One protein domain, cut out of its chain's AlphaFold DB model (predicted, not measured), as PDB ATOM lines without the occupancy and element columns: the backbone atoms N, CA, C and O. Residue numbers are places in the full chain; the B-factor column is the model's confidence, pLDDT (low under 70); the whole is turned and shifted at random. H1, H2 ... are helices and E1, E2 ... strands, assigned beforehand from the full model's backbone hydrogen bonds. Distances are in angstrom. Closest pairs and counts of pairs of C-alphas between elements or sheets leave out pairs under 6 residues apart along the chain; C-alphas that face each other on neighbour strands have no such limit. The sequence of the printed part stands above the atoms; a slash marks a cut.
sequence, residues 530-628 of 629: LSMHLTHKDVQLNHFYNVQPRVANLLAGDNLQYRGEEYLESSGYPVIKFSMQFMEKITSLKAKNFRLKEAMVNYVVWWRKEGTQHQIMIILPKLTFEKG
ATOM      1  N   LEU A 530     123.407  84.328 144.714       76.12
ATOM      2  CA  LEU A 530     123.213  84.433 146.153       76.12
ATOM      3  C   LEU A 530     122.394  85.691 146.472       76.12
ATOM      4  O   LEU A 530     122.767  86.791 146.077       76.12
ATOM      5  N   SER A 531     121.279  85.539 147.187       77.62
ATOM      6  CA  SER A 531     120.452  86.660 147.654       77.62
ATOM      7  C   SER A 531     120.714  86.898 149.136       77.62
ATOM      8  O   SER A 531     120.651  85.960 149.918       77.62
ATOM      9  N   MET A 532     120.964  88.141 149.539       79.56
ATOM     10  CA  MET A 532     121.167  88.529 150.937       79.56
ATOM     11  C   MET A 532     120.179  89.610 151.344       79.56
ATOM     12  O   MET A 532     119.991  90.595 150.634       79.56
ATOM     13  N   HIS A 533     119.591  89.456 152.524       80.94
ATOM     14  CA  HIS A 533     118.776  90.491 153.153       80.94
ATOM     15  C   HIS A 533     119.596  91.123 154.267       80.94
ATOM     16  O   HIS A 533     120.041  90.428 155.179       80.94
ATOM     17  N   LEU A 534     119.828  92.426 154.171       86.12
ATOM     18  CA  LEU A 534     120.690  93.128 155.109       86.12
ATOM     19  C   LEU A 534     119.915  93.557 156.349       86.12
ATOM     20  O   LEU A 534     118.721  93.854 156.308       86.12
ATOM     21  N   THR A 535     120.639  93.626 157.457       86.38
ATOM     22  CA  THR A 535     120.169  94.103 158.754       86.38
ATOM     23  C   THR A 535     120.813  95.447 159.095       86.38
ATOM     24  O   THR A 535     121.693  95.942 158.389       86.38
ATOM     25  N   HIS A 536     120.432  96.037 160.230       87.38
ATOM     26  CA  HIS A 536     121.049  97.271 160.724       87.38
ATOM     27  C   HIS A 536     122.568  97.143 160.976       87.38
ATOM     28  O   HIS A 536     123.249  98.161 161.048       87.38
ATOM     29  N   LYS A 537     123.108  95.918 161.111       88.69
ATOM     30  CA  LYS A 537     124.551  95.661 161.289       88.69
ATOM     31  C   LYS A 537     125.341  95.761 159.982       88.69
ATOM     32  O   LYS A 537     126.547  96.004 159.995       88.69
ATOM     33  N   ASP A 538     124.660  95.602 158.852       90.06
ATOM     34  CA  ASP A 538     125.276  95.559 157.525       90.06
ATOM     35  C   ASP A 538     125.371  96.953 156.873       90.06
ATOM     36  O   ASP A 538     125.996  97.128 155.827       90.06
ATOM     37  N   VAL A 539     124.780  97.969 157.509       92.25
ATOM     38  CA  VAL A 539     124.714  99.353 157.022       92.25
ATOM     39  C   VAL A 539     125.281 100.338 158.048       92.25
ATOM     40  O   VAL A 539     125.239 100.115 159.257       92.25
ATOM     41  N   GLN A 540     125.814 101.466 157.584       93.56
ATOM     42  CA  GLN A 540     126.336 102.516 158.452       93.56
ATOM     43  C   GLN A 540     125.206 103.437 158.934       93.56
ATOM     44  O   GLN A 540     124.820 104.386 158.256       93.56
ATOM     45  N   LEU A 541     124.731 103.211 160.161       91.25
ATOM     46  CA  LEU A 541     123.578 103.921 160.735       91.25
ATOM     47  C   LEU A 541     123.733 105.451 160.777       91.25
ATOM     48  O   LEU A 541     122.782 106.181 160.511       91.25
ATOM     49  N   ASN A 542     124.950 105.952 161.020       90.50
ATOM     50  CA  ASN A 542     125.228 107.393 161.034       90.50
ATOM     51  C   ASN A 542     125.003 108.075 159.670       90.50
ATOM     52  O   ASN A 542     124.763 109.279 159.629       90.50
ATOM     53  N   HIS A 543     125.071 107.337 158.555       91.81
ATOM     54  CA  HIS A 543     124.833 107.896 157.220       91.81
ATOM     55  C   HIS A 543     123.385 108.382 157.062       91.81
ATOM     56  O   HIS A 543     123.147 109.439 156.476       91.81
ATOM     57  N   PHE A 544     122.430 107.656 157.653       93.81
ATOM     58  CA  PHE A 544     121.004 107.925 157.494       93.81
ATOM     59  C   PHE A 544     120.561 109.278 158.062       93.81
ATOM     60  O   PHE A 544     119.616 109.861 157.531       93.81
ATOM     61  N   TYR A 545     121.264 109.833 159.056       90.69
ATOM     62  CA  TYR A 545     120.960 111.160 159.613       90.69
ATOM     63  C   TYR A 545     120.963 112.268 158.549       90.69
ATOM     64  O   TYR A 545     120.179 113.206 158.639       90.69
ATOM     65  N   ASN A 546     121.791 112.136 157.508       89.69
ATOM     66  CA  ASN A 546     121.953 113.160 156.473       89.69
ATOM     67  C   ASN A 546     121.055 112.943 155.244       89.69
ATOM     68  O   ASN A 546     121.058 113.767 154.332       89.69
ATOM     69  N   VAL A 547     120.310 111.833 155.186       92.88
ATOM     70  CA  VAL A 547     119.529 111.431 153.998       92.88
ATOM     71  C   VAL A 547     118.050 111.164 154.298       92.88
ATOM     72  O   VAL A 547     117.336 110.660 153.434       92.88
ATOM     73  N   GLN A 548     117.555 111.554 155.482       94.25
ATOM     74  CA  GLN A 548     116.166 111.326 155.916       94.25
ATOM     75  C   GLN A 548     115.094 111.729 154.886       94.25
ATOM     76  O   GLN A 548     114.232 110.896 154.614       94.25
ATOM     77  N   PRO A 549     115.137 112.920 154.243       91.56
ATOM     78  CA  PRO A 549     114.107 113.297 153.269       91.56
ATOM     79  C   PRO A 549     114.061 112.383 152.041       91.56
ATOM     80  O   PRO A 549     113.015 112.240 151.418       91.56
ATOM     81  N   ARG A 550     115.192 111.765 151.681       91.88
ATOM     82  CA  ARG A 550     115.273 110.822 150.559       91.88
ATOM     83  C   ARG A 550     114.760 109.449 150.966       91.88
ATOM     84  O   ARG A 550     113.984 108.857 150.231       91.88
ATOM     85  N   VAL A 551     115.155 108.984 152.151       92.75
ATOM     86  CA  VAL A 551     114.687 107.712 152.722       92.75
ATOM     87  C   VAL A 551     113.166 107.711 152.898       92.75
ATOM     88  O   VAL A 551     112.530 106.715 152.587       92.75
ATOM     89  N   ALA A 552     112.582 108.837 153.325       90.81
ATOM     90  CA  ALA A 552     111.144 108.990 153.567       90.81
ATOM     91  C   ALA A 552     110.246 108.734 152.342       90.81
ATOM     92  O   ALA A 552     109.058 108.461 152.504       90.81
ATOM     93  N   ASN A 553     110.800 108.879 151.134       90.50
ATOM     94  CA  ASN A 553     110.071 108.729 149.874       90.50
ATOM     95  C   ASN A 553     110.226 107.338 149.253       90.50
ATOM     96  O   ASN A 553     109.643 107.096 148.201       90.50
ATOM     97  N   LEU A 554     111.030 106.463 149.859       94.19
ATOM     98  CA  LEU A 554     111.264 105.120 149.349       94.19
ATOM     99  C   LEU A 554     110.308 104.125 149.999       94.19
ATOM    100  O   LEU A 554     110.012 104.212 151.190       94.19
ATOM    101  N   LEU A 555     109.863 103.162 149.204       94.62
ATOM    102  CA  LEU A 555     108.990 102.069 149.604       94.62
ATOM    103  C   LEU A 555     109.703 100.730 149.417       94.62
ATOM    104  O   LEU A 555     110.647 100.605 148.637       94.62
ATOM    105  N   ALA A 556     109.248  99.700 150.132       91.88
ATOM    106  CA  ALA A 556     109.713  98.344 149.864       91.88
ATOM    107  C   ALA A 556     109.344  97.922 148.434       91.88
ATOM    108  O   ALA A 556     108.202  98.104 148.012       91.88
ATOM    109  N   GLY A 557     110.313  97.363 147.712       90.06
ATOM    110  CA  GLY A 557     110.234  97.072 146.278       90.06
ATOM    111  C   GLY A 557     110.960  98.089 145.390       90.06
ATOM    112  O   GLY A 557     111.259  97.781 144.238       90.06
ATOM    113  N   ASP A 558     111.316  99.274 145.904       94.00
ATOM    114  CA  ASP A 558     112.038 100.267 145.105       94.00
ATOM    115  C   ASP A 558     113.447  99.783 144.736       94.00
ATOM    116  O   ASP A 558     114.222  99.328 145.583       94.00
ATOM    117  N   ASN A 559     113.810  99.930 143.462       93.38
ATOM    118  CA  ASN A 559     115.136  99.568 142.966       93.38
ATOM    119  C   ASN A 559     116.207 100.558 143.442       93.38
ATOM    120  O   ASN A 559     116.019 101.776 143.425       93.38
ATOM    121  N   LEU A 560     117.373 100.023 143.790       93.38
ATOM    122  CA  LEU A 560     118.554 100.775 144.194       93.38
ATOM    123  C   LEU A 560     119.696 100.513 143.214       93.38
ATOM    124  O   LEU A 560     119.929  99.388 142.773       93.38
ATOM    125  N   GLN A 561     120.445 101.560 142.886       90.25
ATOM    126  CA  GLN A 561     121.635 101.453 142.051       90.25
ATOM    127  C   GLN A 561     122.870 101.288 142.932       90.25
ATOM    128  O   GLN A 561     123.012 101.969 143.940       90.25
ATOM    129  N   TYR A 562     123.788 100.404 142.560       83.62
ATOM    130  CA  TYR A 562     125.064 100.250 143.258       83.62
ATOM    131  C   TYR A 562     126.149 101.068 142.558       83.62
ATOM    132  O   TYR A 562     126.392 100.867 141.365       83.62
ATOM    133  N   ARG A 563     126.803 101.991 143.278       69.25
ATOM    134  CA  ARG A 563     127.838 102.873 142.715       69.25
ATOM    135  C   ARG A 563     129.029 103.017 143.651       69.25
ATOM    136  O   ARG A 563     128.905 103.517 144.768       69.25
ATOM    137  N   GLY A 564     130.211 102.649 143.151       62.75
ATOM    138  CA  GLY A 564     131.396 102.518 143.997       62.75
ATOM    139  C   GLY A 564     131.191 101.390 145.005       62.75
ATOM    140  O   GLY A 564     130.071 100.950 145.245       62.75
ATOM    141  N   GLU A 565     132.258 100.848 145.578       66.81
ATOM    142  CA  GLU A 565     132.090  99.583 146.296       66.81
ATOM    143  C   GLU A 565     131.256  99.696 147.590       66.81
ATOM    144  O   GLU A 565     130.836  98.679 148.134       66.81
ATOM    145  N   GLU A 566     130.961 100.925 148.027       81.44
ATOM    146  CA  GLU A 566     130.501 101.279 149.371       81.44
ATOM    147  C   GLU A 566     129.029 101.730 149.486       81.44
ATOM    148  O   GLU A 566     128.507 101.737 150.606       81.44
ATOM    149  N   TYR A 567     128.363 102.135 148.391       89.00
ATOM    150  CA  TYR A 567     127.068 102.840 148.458       89.00
ATOM    151  C   TYR A 567     125.981 102.248 147.563       89.00
ATOM    152  O   TYR A 567     126.244 101.750 146.467       89.00
ATOM    153  N   LEU A 568     124.733 102.417 148.011       89.19
ATOM    154  CA  LEU A 568     123.548 102.300 147.166       89.19
ATOM    155  C   LEU A 568     122.890 103.670 146.991       89.19
ATOM    156  O   LEU A 568     122.757 104.440 147.949       89.19
ATOM    157  N   GLU A 569     122.464 103.948 145.767       90.00
ATOM    158  CA  GLU A 569     121.850 105.190 145.332       90.00
ATOM    159  C   GLU A 569     120.388 104.981 144.923       90.00
ATOM    160  O   GLU A 569     120.011 103.947 144.373       90.00
ATOM    161  N   SER A 570     119.573 106.011 145.138       90.00
ATOM    162  CA  SER A 570     118.272 106.160 144.489       90.00
ATOM    163  C   SER A 570     118.233 107.511 143.788       90.00
ATOM    164  O   SER A 570     118.634 108.528 144.360       90.00
ATOM    165  N   SER A 571     117.800 107.518 142.525       86.00
ATOM    166  CA  SER A 571     117.765 108.720 141.677       86.00
ATOM    167  C   SER A 571     119.099 109.493 141.640       86.00
ATOM    168  O   SER A 571     119.110 110.721 141.651       86.00
ATOM    169  N   GLY A 572     120.232 108.776 141.634       83.69
ATOM    170  CA  GLY A 572     121.584 109.354 141.570       83.69
ATOM    171  C   GLY A 572     122.123 109.935 142.884       83.69
ATOM    172  O   GLY A 572     123.158 110.603 142.876       83.69
ATOM    173  N   TYR A 573     121.440 109.706 144.009       87.31
ATOM    174  CA  TYR A 573     121.879 110.157 145.328       87.31
ATOM    175  C   TYR A 573     122.147 108.978 146.266       87.31
ATOM    176  O   TYR A 573     121.300 108.087 146.347       87.31
ATOM    177  N   PRO A 574     123.246 108.991 147.046       91.19
ATOM    178  CA  PRO A 574     123.518 107.948 148.029       91.19
ATOM    179  C   PRO A 574     122.444 107.962 149.116       91.19
ATOM    180  O   PRO A 574     122.145 109.008 149.701       91.19
ATOM    181  N   VAL A 575     121.861 106.788 149.351       93.38
ATOM    182  CA  VAL A 575     120.829 106.548 150.368       93.38
ATOM    183  C   VAL A 575     121.256 105.497 151.388       93.38
ATOM    184  O   VAL A 575     120.758 105.507 152.511       93.38
ATOM    185  N   ILE A 576     122.194 104.613 151.034       94.44
ATOM    186  CA  ILE A 576     122.755 103.601 151.935       94.44
ATOM    187  C   ILE A 576     124.271 103.595 151.785       94.44
ATOM    188  O   ILE A 576     124.793 103.638 150.672       94.44
ATOM    189  N   LYS A 577     124.964 103.473 152.917       94.19
ATOM    190  CA  LYS A 577     126.388 103.150 152.989       94.19
ATOM    191  C   LYS A 577     126.554 101.829 153.738       94.19
ATOM    192  O   LYS A 577     125.949 101.665 154.798       94.19
ATOM    193  N   PHE A 578     127.346 100.902 153.209       94.31
ATOM    194  CA  PHE A 578     127.595  99.614 153.860       94.31
ATOM    195  C   PHE A 578     128.504  99.749 155.089       94.31
ATOM    196  O   PHE A 578     129.335 100.655 155.172       94.31
ATOM    197  N   SER A 579     128.341  98.854 156.067       93.81
ATOM    198  CA  SER A 579     129.255  98.765 157.211       93.81
ATOM    199  C   SER A 579     130.603  98.168 156.790       93.81
ATOM    200  O   SER A 579     130.687  97.435 155.806       93.81
ATOM    201  N   MET A 580     131.673  98.441 157.548       91.50
ATOM    202  CA  MET A 580     133.004  97.874 157.258       91.50
ATOM    203  C   MET A 580     132.983  96.338 157.246       91.50
ATOM    204  O   MET A 580     133.526  95.720 156.338       91.50
ATOM    205  N   GLN A 581     132.274  95.724 158.196       89.56
ATOM    206  CA  GLN A 581     132.118  94.272 158.260       89.56
ATOM    207  C   GLN A 581     131.399  93.716 157.021       89.56
ATOM    208  O   GLN A 581     131.779  92.676 156.482       89.56
ATOM    209  N   PHE A 582     130.362  94.404 156.538       90.75
ATOM    210  CA  PHE A 582     129.670  93.966 155.330       90.75
ATOM    211  C   PHE A 582     130.531  94.158 154.076       90.75
ATOM    212  O   PHE A 582     130.515  93.314 153.181       90.75
ATOM    213  N   MET A 583     131.354  95.207 154.034       91.19
ATOM    214  CA  MET A 583     132.332  95.416 152.964       91.19
ATOM    215  C   MET A 583     133.359  94.278 152.879       91.19
ATOM    216  O   MET A 583     133.664  93.810 151.783       91.19
ATOM    217  N   GLU A 584     133.840  93.756 154.010       90.19
ATOM    218  CA  GLU A 584     134.691  92.557 154.032       90.19
ATOM    219  C   GLU A 584     133.971  91.335 153.439       90.19
ATOM    220  O   GLU A 584     134.555  90.568 152.667       90.19
ATOM    221  N   LYS A 585     132.671  91.184 153.729       87.81
ATOM    222  CA  LYS A 585     131.834  90.121 153.154       87.81
ATOM    223  C   LYS A 585     131.691  90.267 151.636       87.81
ATOM    224  O   LYS A 585     131.846  89.275 150.924       87.81
ATOM    225  N   ILE A 586     131.460  91.482 151.126       88.25
ATOM    226  CA  ILE A 586     131.437  91.762 149.680       88.25
ATOM    227  C   ILE A 586     132.781  91.384 149.041       88.25
ATOM    228  O   ILE A 586     132.800  90.716 148.007       88.25
ATOM    229  N   THR A 587     133.905  91.748 149.662       89.31
ATOM    230  CA  THR A 587     135.250  91.401 149.173       89.31
ATOM    231  C   THR A 587     135.470  89.885 149.131       89.31
ATOM    232  O   THR A 587     135.965  89.357 148.135       89.31
ATOM    233  N   SER A 588     135.030  89.158 150.162       87.88
ATOM    234  CA  SER A 588     135.076  87.689 150.188       87.88
ATOM    235  C   SER A 588     134.242  87.055 149.068       87.88
ATOM    236  O   SER A 588     134.669  86.084 148.440       87.88
ATOM    237  N   LEU A 589     133.066  87.614 148.775       85.31
ATOM    238  CA  LEU A 589     132.209  87.156 147.679       85.31
ATOM    239  C   LEU A 589     132.851  87.411 146.313       85.31
ATOM    240  O   LEU A 589     132.857  86.511 145.473       85.31
ATOM    241  N   LYS A 590     133.482  88.572 146.116       86.31
ATOM    242  CA  LYS A 590     134.253  88.872 144.898       86.31
ATOM    243  C   LYS A 590     135.422  87.915 144.697       86.31
ATOM    244  O   LYS A 590     135.637  87.466 143.576       86.31
ATOM    245  N   ALA A 591     136.126  87.536 145.765       88.00
ATOM    246  CA  ALA A 591     137.181  86.519 145.697       88.00
ATOM    247  C   ALA A 591     136.644  85.144 145.252       88.00
ATOM    248  O   ALA A 591     137.365  84.359 144.641       88.00
ATOM    249  N   LYS A 592     135.358  84.870 145.501       83.62
ATOM    250  CA  LYS A 592     134.621  83.698 144.997       83.62
ATOM    251  C   LYS A 592     133.947  83.945 143.636       83.62
ATOM    252  O   LYS A 592     133.112  83.145 143.218       83.62
ATOM    253  N   ASN A 593     134.314  85.029 142.952       87.56
ATOM    254  CA  ASN A 593     133.788  85.492 141.669       87.56
ATOM    255  C   ASN A 593     132.308  85.925 141.677       87.56
ATOM    256  O   ASN A 593     131.697  86.012 140.620       87.56
ATOM    257  N   PHE A 594     131.715  86.233 142.832       85.62
ATOM    258  CA  PHE A 594     130.368  86.810 142.907       85.62
ATOM    259  C   PHE A 594     130.399  88.336 142.776       85.62
ATOM    260  O   PHE A 594     131.193  89.018 143.426       85.62
ATOM    261  N   ARG A 595     129.494  88.886 141.967       87.62
ATOM    262  CA  ARG A 595     129.319  90.324 141.729       87.62
ATOM    263  C   ARG A 595     127.902  90.749 142.083       87.62
ATOM    264  O   ARG A 595     126.952  90.038 141.780       87.62
ATOM    265  N   LEU A 596     127.764  91.914 142.711       88.62
ATOM    266  CA  LEU A 596     126.458  92.499 143.009       88.62
ATOM    267  C   LEU A 596     125.753  92.866 141.694       88.62
ATOM    268  O   LEU A 596     126.305  93.612 140.886       88.62
ATOM    269  N   LYS A 597     124.562  92.306 141.482       87.44
ATOM    270  CA  LYS A 597     123.770  92.426 140.255       87.44
ATOM    271  C   LYS A 597     122.553  93.324 140.446       87.44
ATOM    272  O   LYS A 597     122.301  94.180 139.607       87.44
ATOM    273  N   GLU A 598     121.834  93.140 141.550       88.56
ATOM    274  CA  GLU A 598     120.627  93.906 141.875       88.56
ATOM    275  C   GLU A 598     120.645  94.322 143.342       88.56
ATOM    276  O   GLU A 598     121.166  93.610 144.205       88.56
ATOM    277  N   ALA A 599     120.043  95.473 143.614       91.69
ATOM    278  CA  ALA A 599     119.764  95.950 144.952       91.69
ATOM    279  C   ALA A 599     118.368  96.573 144.965       91.69
ATOM    280  O   ALA A 599     117.995  97.291 144.040       91.69
ATOM    281  N   MET A 600     117.603  96.313 146.016       92.50
ATOM    282  CA  MET A 600     116.265  96.873 146.200       92.50
ATOM    283  C   MET A 600     116.003  97.153 147.675       92.50
ATOM    284  O   MET A 600     116.635  96.565 148.560       92.50
ATOM    285  N   VAL A 601     115.068  98.051 147.951       93.56
ATOM    286  CA  VAL A 601     114.565  98.320 149.298       93.56
ATOM    287  C   VAL A 601     113.742  97.115 149.751       93.56
ATOM    288  O   VAL A 601     112.715  96.811 149.156       93.56
ATOM    289  N   ASN A 602     114.175  96.427 150.809       89.50
ATOM    290  CA  ASN A 602     113.416  95.311 151.383       89.50
ATOM    291  C   ASN A 602     112.509  95.795 152.522       89.50
ATOM    292  O   ASN A 602     111.331  95.456 152.570       89.50
ATOM    293  N   TYR A 603     113.047  96.631 153.417       92.06
ATOM    294  CA  TYR A 603     112.276  97.304 154.463       92.06
ATOM    295  C   TYR A 603     112.748  98.744 154.658       92.06
ATOM    296  O   TYR A 603     113.949  99.028 154.590       92.06
ATOM    297  N   VAL A 604     111.808  99.625 154.998       94.38
ATOM    298  CA  VAL A 604     112.088 100.934 155.595       94.38
ATOM    299  C   VAL A 604     111.650 100.872 157.052       94.38
ATOM    300  O   VAL A 604     110.506 100.529 157.349       94.38
ATOM    301  N   VAL A 605     112.578 101.131 157.975       93.38
ATOM    302  CA  VAL A 605     112.329 100.954 159.412       93.38
ATOM    303  C   VAL A 605     112.801 102.151 160.220       93.38
ATOM    304  O   VAL A 605     113.835 102.755 159.945       93.38
ATOM    305  N   TRP A 606     112.059 102.467 161.271       92.38
ATOM    306  CA  TRP A 606     112.408 103.460 162.271       92.38
ATOM    307  C   TRP A 606     113.390 102.868 163.277       92.38
ATOM    308  O   TRP A 606     113.070 101.964 164.050       92.38
ATOM    309  N   TRP A 607     114.605 103.395 163.285       90.25
ATOM    310  CA  TRP A 607     115.678 102.973 164.166       90.25
ATOM    311  C   TRP A 607     115.956 104.023 165.243       90.25
ATOM    312  O   TRP A 607     115.920 105.230 164.995       90.25
ATOM    313  N   ARG A 608     116.246 103.556 166.461       84.94
ATOM    314  CA  ARG A 608     116.599 104.395 167.611       84.94
ATOM    315  C   ARG A 608     117.994 104.029 168.091       84.94
ATOM    316  O   ARG A 608     118.243 102.864 168.394       84.94
ATOM    317  N   LYS A 609     118.864 105.028 168.245       78.31
ATOM    318  CA  LYS A 609     120.176 104.832 168.868       78.31
ATOM    319  C   LYS A 609     120.025 104.673 170.378       78.31
ATOM    320  O   LYS A 609     119.373 105.504 171.015       78.31
ATOM    321  N   GLU A 610     120.643 103.635 170.937       70.81
ATOM    322  CA  GLU A 610     120.700 103.414 172.385       70.81
ATOM    323  C   GLU A 610     121.201 104.666 173.119       70.81
ATOM    324  O   GLU A 610     122.126 105.345 172.667       70.81
ATOM    325  N   GLY A 611     120.542 105.008 174.228       66.31
ATOM    326  CA  GLY A 611     120.855 106.204 175.016       66.31
ATOM    327  C   GLY A 611     120.383 107.534 174.412       66.31
ATOM    328  O   GLY A 611     120.659 108.581 174.991       66.31
ATOM    329  N   THR A 612     119.659 107.530 173.285       72.62
ATOM    330  CA  THR A 612     119.107 108.753 172.674       72.62
ATOM    331  C   THR A 612     117.589 108.680 172.505       72.62
ATOM    332  O   THR A 612     117.019 107.606 172.310       72.62
ATOM    333  N   GLN A 613     116.923 109.839 172.531       71.00
ATOM    334  CA  GLN A 613     115.499 109.940 172.180       71.00
ATOM    335  C   GLN A 613     115.249 110.128 170.676       71.00
ATOM    336  O   GLN A 613     114.106 110.106 170.232       71.00
ATOM    337  N   HIS A 614     116.303 110.299 169.878       78.12
ATOM    338  CA  HIS A 614     116.169 110.602 168.461       78.12
ATOM    339  C   HIS A 614     115.977 109.321 167.637       78.12
ATOM    340  O   HIS A 614     116.784 108.391 167.723       78.12
ATOM    341  N   GLN A 615     114.910 109.277 166.836       86.62
ATOM    342  CA  GLN A 615     114.625 108.193 165.894       86.62
ATOM    343  C   GLN A 615     114.851 108.662 164.460       86.62
ATOM    344  O   GLN A 615     114.501 109.787 164.118       86.62
ATOM    345  N   ILE A 616     115.392 107.776 163.631       92.69
ATOM    346  CA  ILE A 616     115.638 108.013 162.207       92.69
ATOM    347  C   ILE A 616     115.087 106.851 161.384       92.69
ATOM    348  O   ILE A 616     115.054 105.720 161.861       92.69
ATOM    349  N   MET A 617     114.697 107.102 160.141       94.38
ATOM    350  CA  MET A 617     114.401 106.046 159.178       94.38
ATOM    351  C   MET A 617     115.696 105.496 158.585       94.38
ATOM    352  O   MET A 617     116.585 106.256 158.193       94.38
ATOM    353  N   ILE A 618     115.791 104.176 158.496       94.88
ATOM    354  CA  ILE A 618     116.873 103.466 157.820       94.88
ATOM    355  C   ILE A 618     116.289 102.527 156.771       94.88
ATOM    356  O   ILE A 618     115.149 102.072 156.887       94.88
ATOM    357  N   ILE A 619     117.099 102.208 155.769       94.88
ATOM    358  CA  ILE A 619     116.750 101.234 154.741       94.88
ATOM    359  C   ILE A 619     117.512  99.947 155.009       94.88
ATOM    360  O   ILE A 619     118.734  99.960 155.173       94.88
ATOM    361  N   LEU A 620     116.783  98.839 155.004       92.00
ATOM    362  CA  LEU A 620     117.329  97.493 155.001       92.00
ATOM    363  C   LEU A 620     117.165  96.937 153.583       92.00
ATOM    364  O   LEU A 620     116.038  96.634 153.185       92.00
ATOM    365  N   PRO A 621     118.235  96.872 152.775       91.56
ATOM    366  CA  PRO A 621     118.124  96.437 151.390       91.56
ATOM    367  C   PRO A 621     118.179  94.909 151.259       91.56
ATOM    368  O   PRO A 621     118.725  94.196 152.106       91.56
ATOM    369  N   LYS A 622     117.656  94.414 150.141       87.25
ATOM    370  CA  LYS A 622     117.921  93.071 149.620       87.25
ATOM    371  C   LYS A 622     118.896  93.199 148.455       87.25
ATOM    372  O   LYS A 622     118.705  94.045 147.584       87.25
ATOM    373  N   LEU A 623     119.937  92.374 148.463       88.56
ATOM    374  CA  LEU A 623     121.002  92.356 147.465       88.56
ATOM    375  C   LEU A 623     121.062  91.005 146.767       88.56
ATOM    376  O   LEU A 623     121.050  89.968 147.425       88.56
ATOM    377  N   THR A 624     121.231  91.029 145.453       85.75
ATOM    378  CA  THR A 624     121.393  89.832 144.629       85.75
ATOM    379  C   THR A 624     122.791  89.817 144.033       85.75
ATOM    380  O   THR A 624     123.163  90.722 143.288       85.75
ATOM    381  N   PHE A 625     123.568  88.780 144.327       85.69
ATOM    382  CA  PHE A 625     124.907  88.557 143.795       85.69
ATOM    383  C   PHE A 625     124.881  87.427 142.777       85.69
ATOM    384  O   PHE A 625     124.263  86.401 143.025       85.69
ATOM    385  N   GLU A 626     125.595  87.575 141.671       85.00
ATOM    386  CA  GLU A 626     125.718  86.563 140.625       85.00
ATOM    387  C   GLU A 626     127.191  86.278 140.343       85.00
ATOM    388  O   GLU A 626     128.029  87.182 140.353       85.00
ATOM    389  N   LYS A 627     127.524  85.010 140.131       82.62
ATOM    390  CA  LYS A 627     128.871  84.582 139.792       82.62
ATOM    391  C   LYS A 627     129.203  85.048 138.374       82.62
ATOM    392  O   LYS A 627     128.431  84.822 137.449       82.62
ATOM    393  N   GLY A 628     130.332  85.732 138.210       73.06
ATOM    394  CA  GLY A 628     130.824  86.133 136.897       73.06
ATOM    395  C   GLY A 628     131.120  84.902 136.044       73.06
ATOM    396  O   GLY A 628     131.751  83.964 136.535       73.06
TER     397      GLY A 628
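Overview. This is residues 530 to 628 of the 629 residues of the protein "DNA helicase" of Mucilaginibacter gossypiicola (UniProt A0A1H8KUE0). A long hairpin of two strands, E5 and E6, runs the length of the domain, and its sheet folds back on itself at E5, with E1 and E6 in one leaf facing the short strands E2, E3 and E4 in the other. The helix H3 runs along E5 over the sheet, while the very short helices H1 and H2 sit beside the strands, close to E4 and E6. The printed part has 99 residues, with three named helices and six named strands in the order E1 H1 H2 E2 E3 E4 H3 E5 E6, of mixed class. The sheet's order is E1 E6 E5 E2 E3 E4, all antiparallel. The whole is compact, with a radius of gyration of the C-alphas of 13.3 A, yet elongated, spanning 44 by 28 by 19 A.

Along the chain. E1 is residues 530 to 533, 10.3 A long, from C-alpha 530 at (123.213, 84.433, 146.153). H1 is residues 541 to 544, 5.8 A, and H2 residues 548 to 551, 5.0 A. E2 is residues 559 to 563, 13.1 A; E3 residues 567 to 570, 10.2 A; E4 residues 573 to 577, 11.3 A. H3, residues 580 to 591, measures 16.7 A and begins at C-alpha 580 at (133.004, 97.874, 157.258). E5, residues 594 to 608, measures 33.3 A and bends by 76 degrees at residue 598. E6, residues 615 to 627, measures 38.0 A and ends at C-alpha 627 at (128.871, 84.582, 139.792).

Arrangement. The sheet is strongly twisted, with edge strands E1 and E4. E1 and E6 have N 532 and O 623 at 2.8 A. E5 and E6, a hairpin, have N 605 and O 618 at 2.9 A. E5 and E2 have N 560 and O 599 at 2.8 A. E2, E3 and E4 form a meander, each strand the antiparallel neighbour of the one before, with N 561 and O 569 at 2.8 A and N 568 and O 576 at 2.9 A. In this folded sheet, E4 and E6 come closest at the C-alphas of Ile 576 and Ile 619, 7.0 A apart. H3 is on the sheet at a height of 8.5 A, over E5 and along it at 16 degrees on the local plane; their closest C-alphas, Leu 589 and Arg 595, are 7.3 A apart. H2 is on the opposite face from H3, at a height of 5.6 A and over none of the strands; its closest C-alphas with E6 are Gln 548 and Met 617, 6.5 A apart. H1 is on the sheet at a height of 4.4 A, only just above the sheet's level, and over none of the strands; the C-alphas of Phe 544 and Ile 618, the closest of H1 and E6, are 6.1 A apart. Every O i to N i+4 pair in H3 is within hydrogen-bond range; H1 and H2 are too short for such a pair.

Size, cuts and confidence. The C-alphas farthest apart, of Gln 613 and Gly 628, are 45.2 A apart. The printed part has no cut, and no link is long. Mean pLDDT of the printed part is 87.6, with residues 563 to 565 and residue 611 under 70.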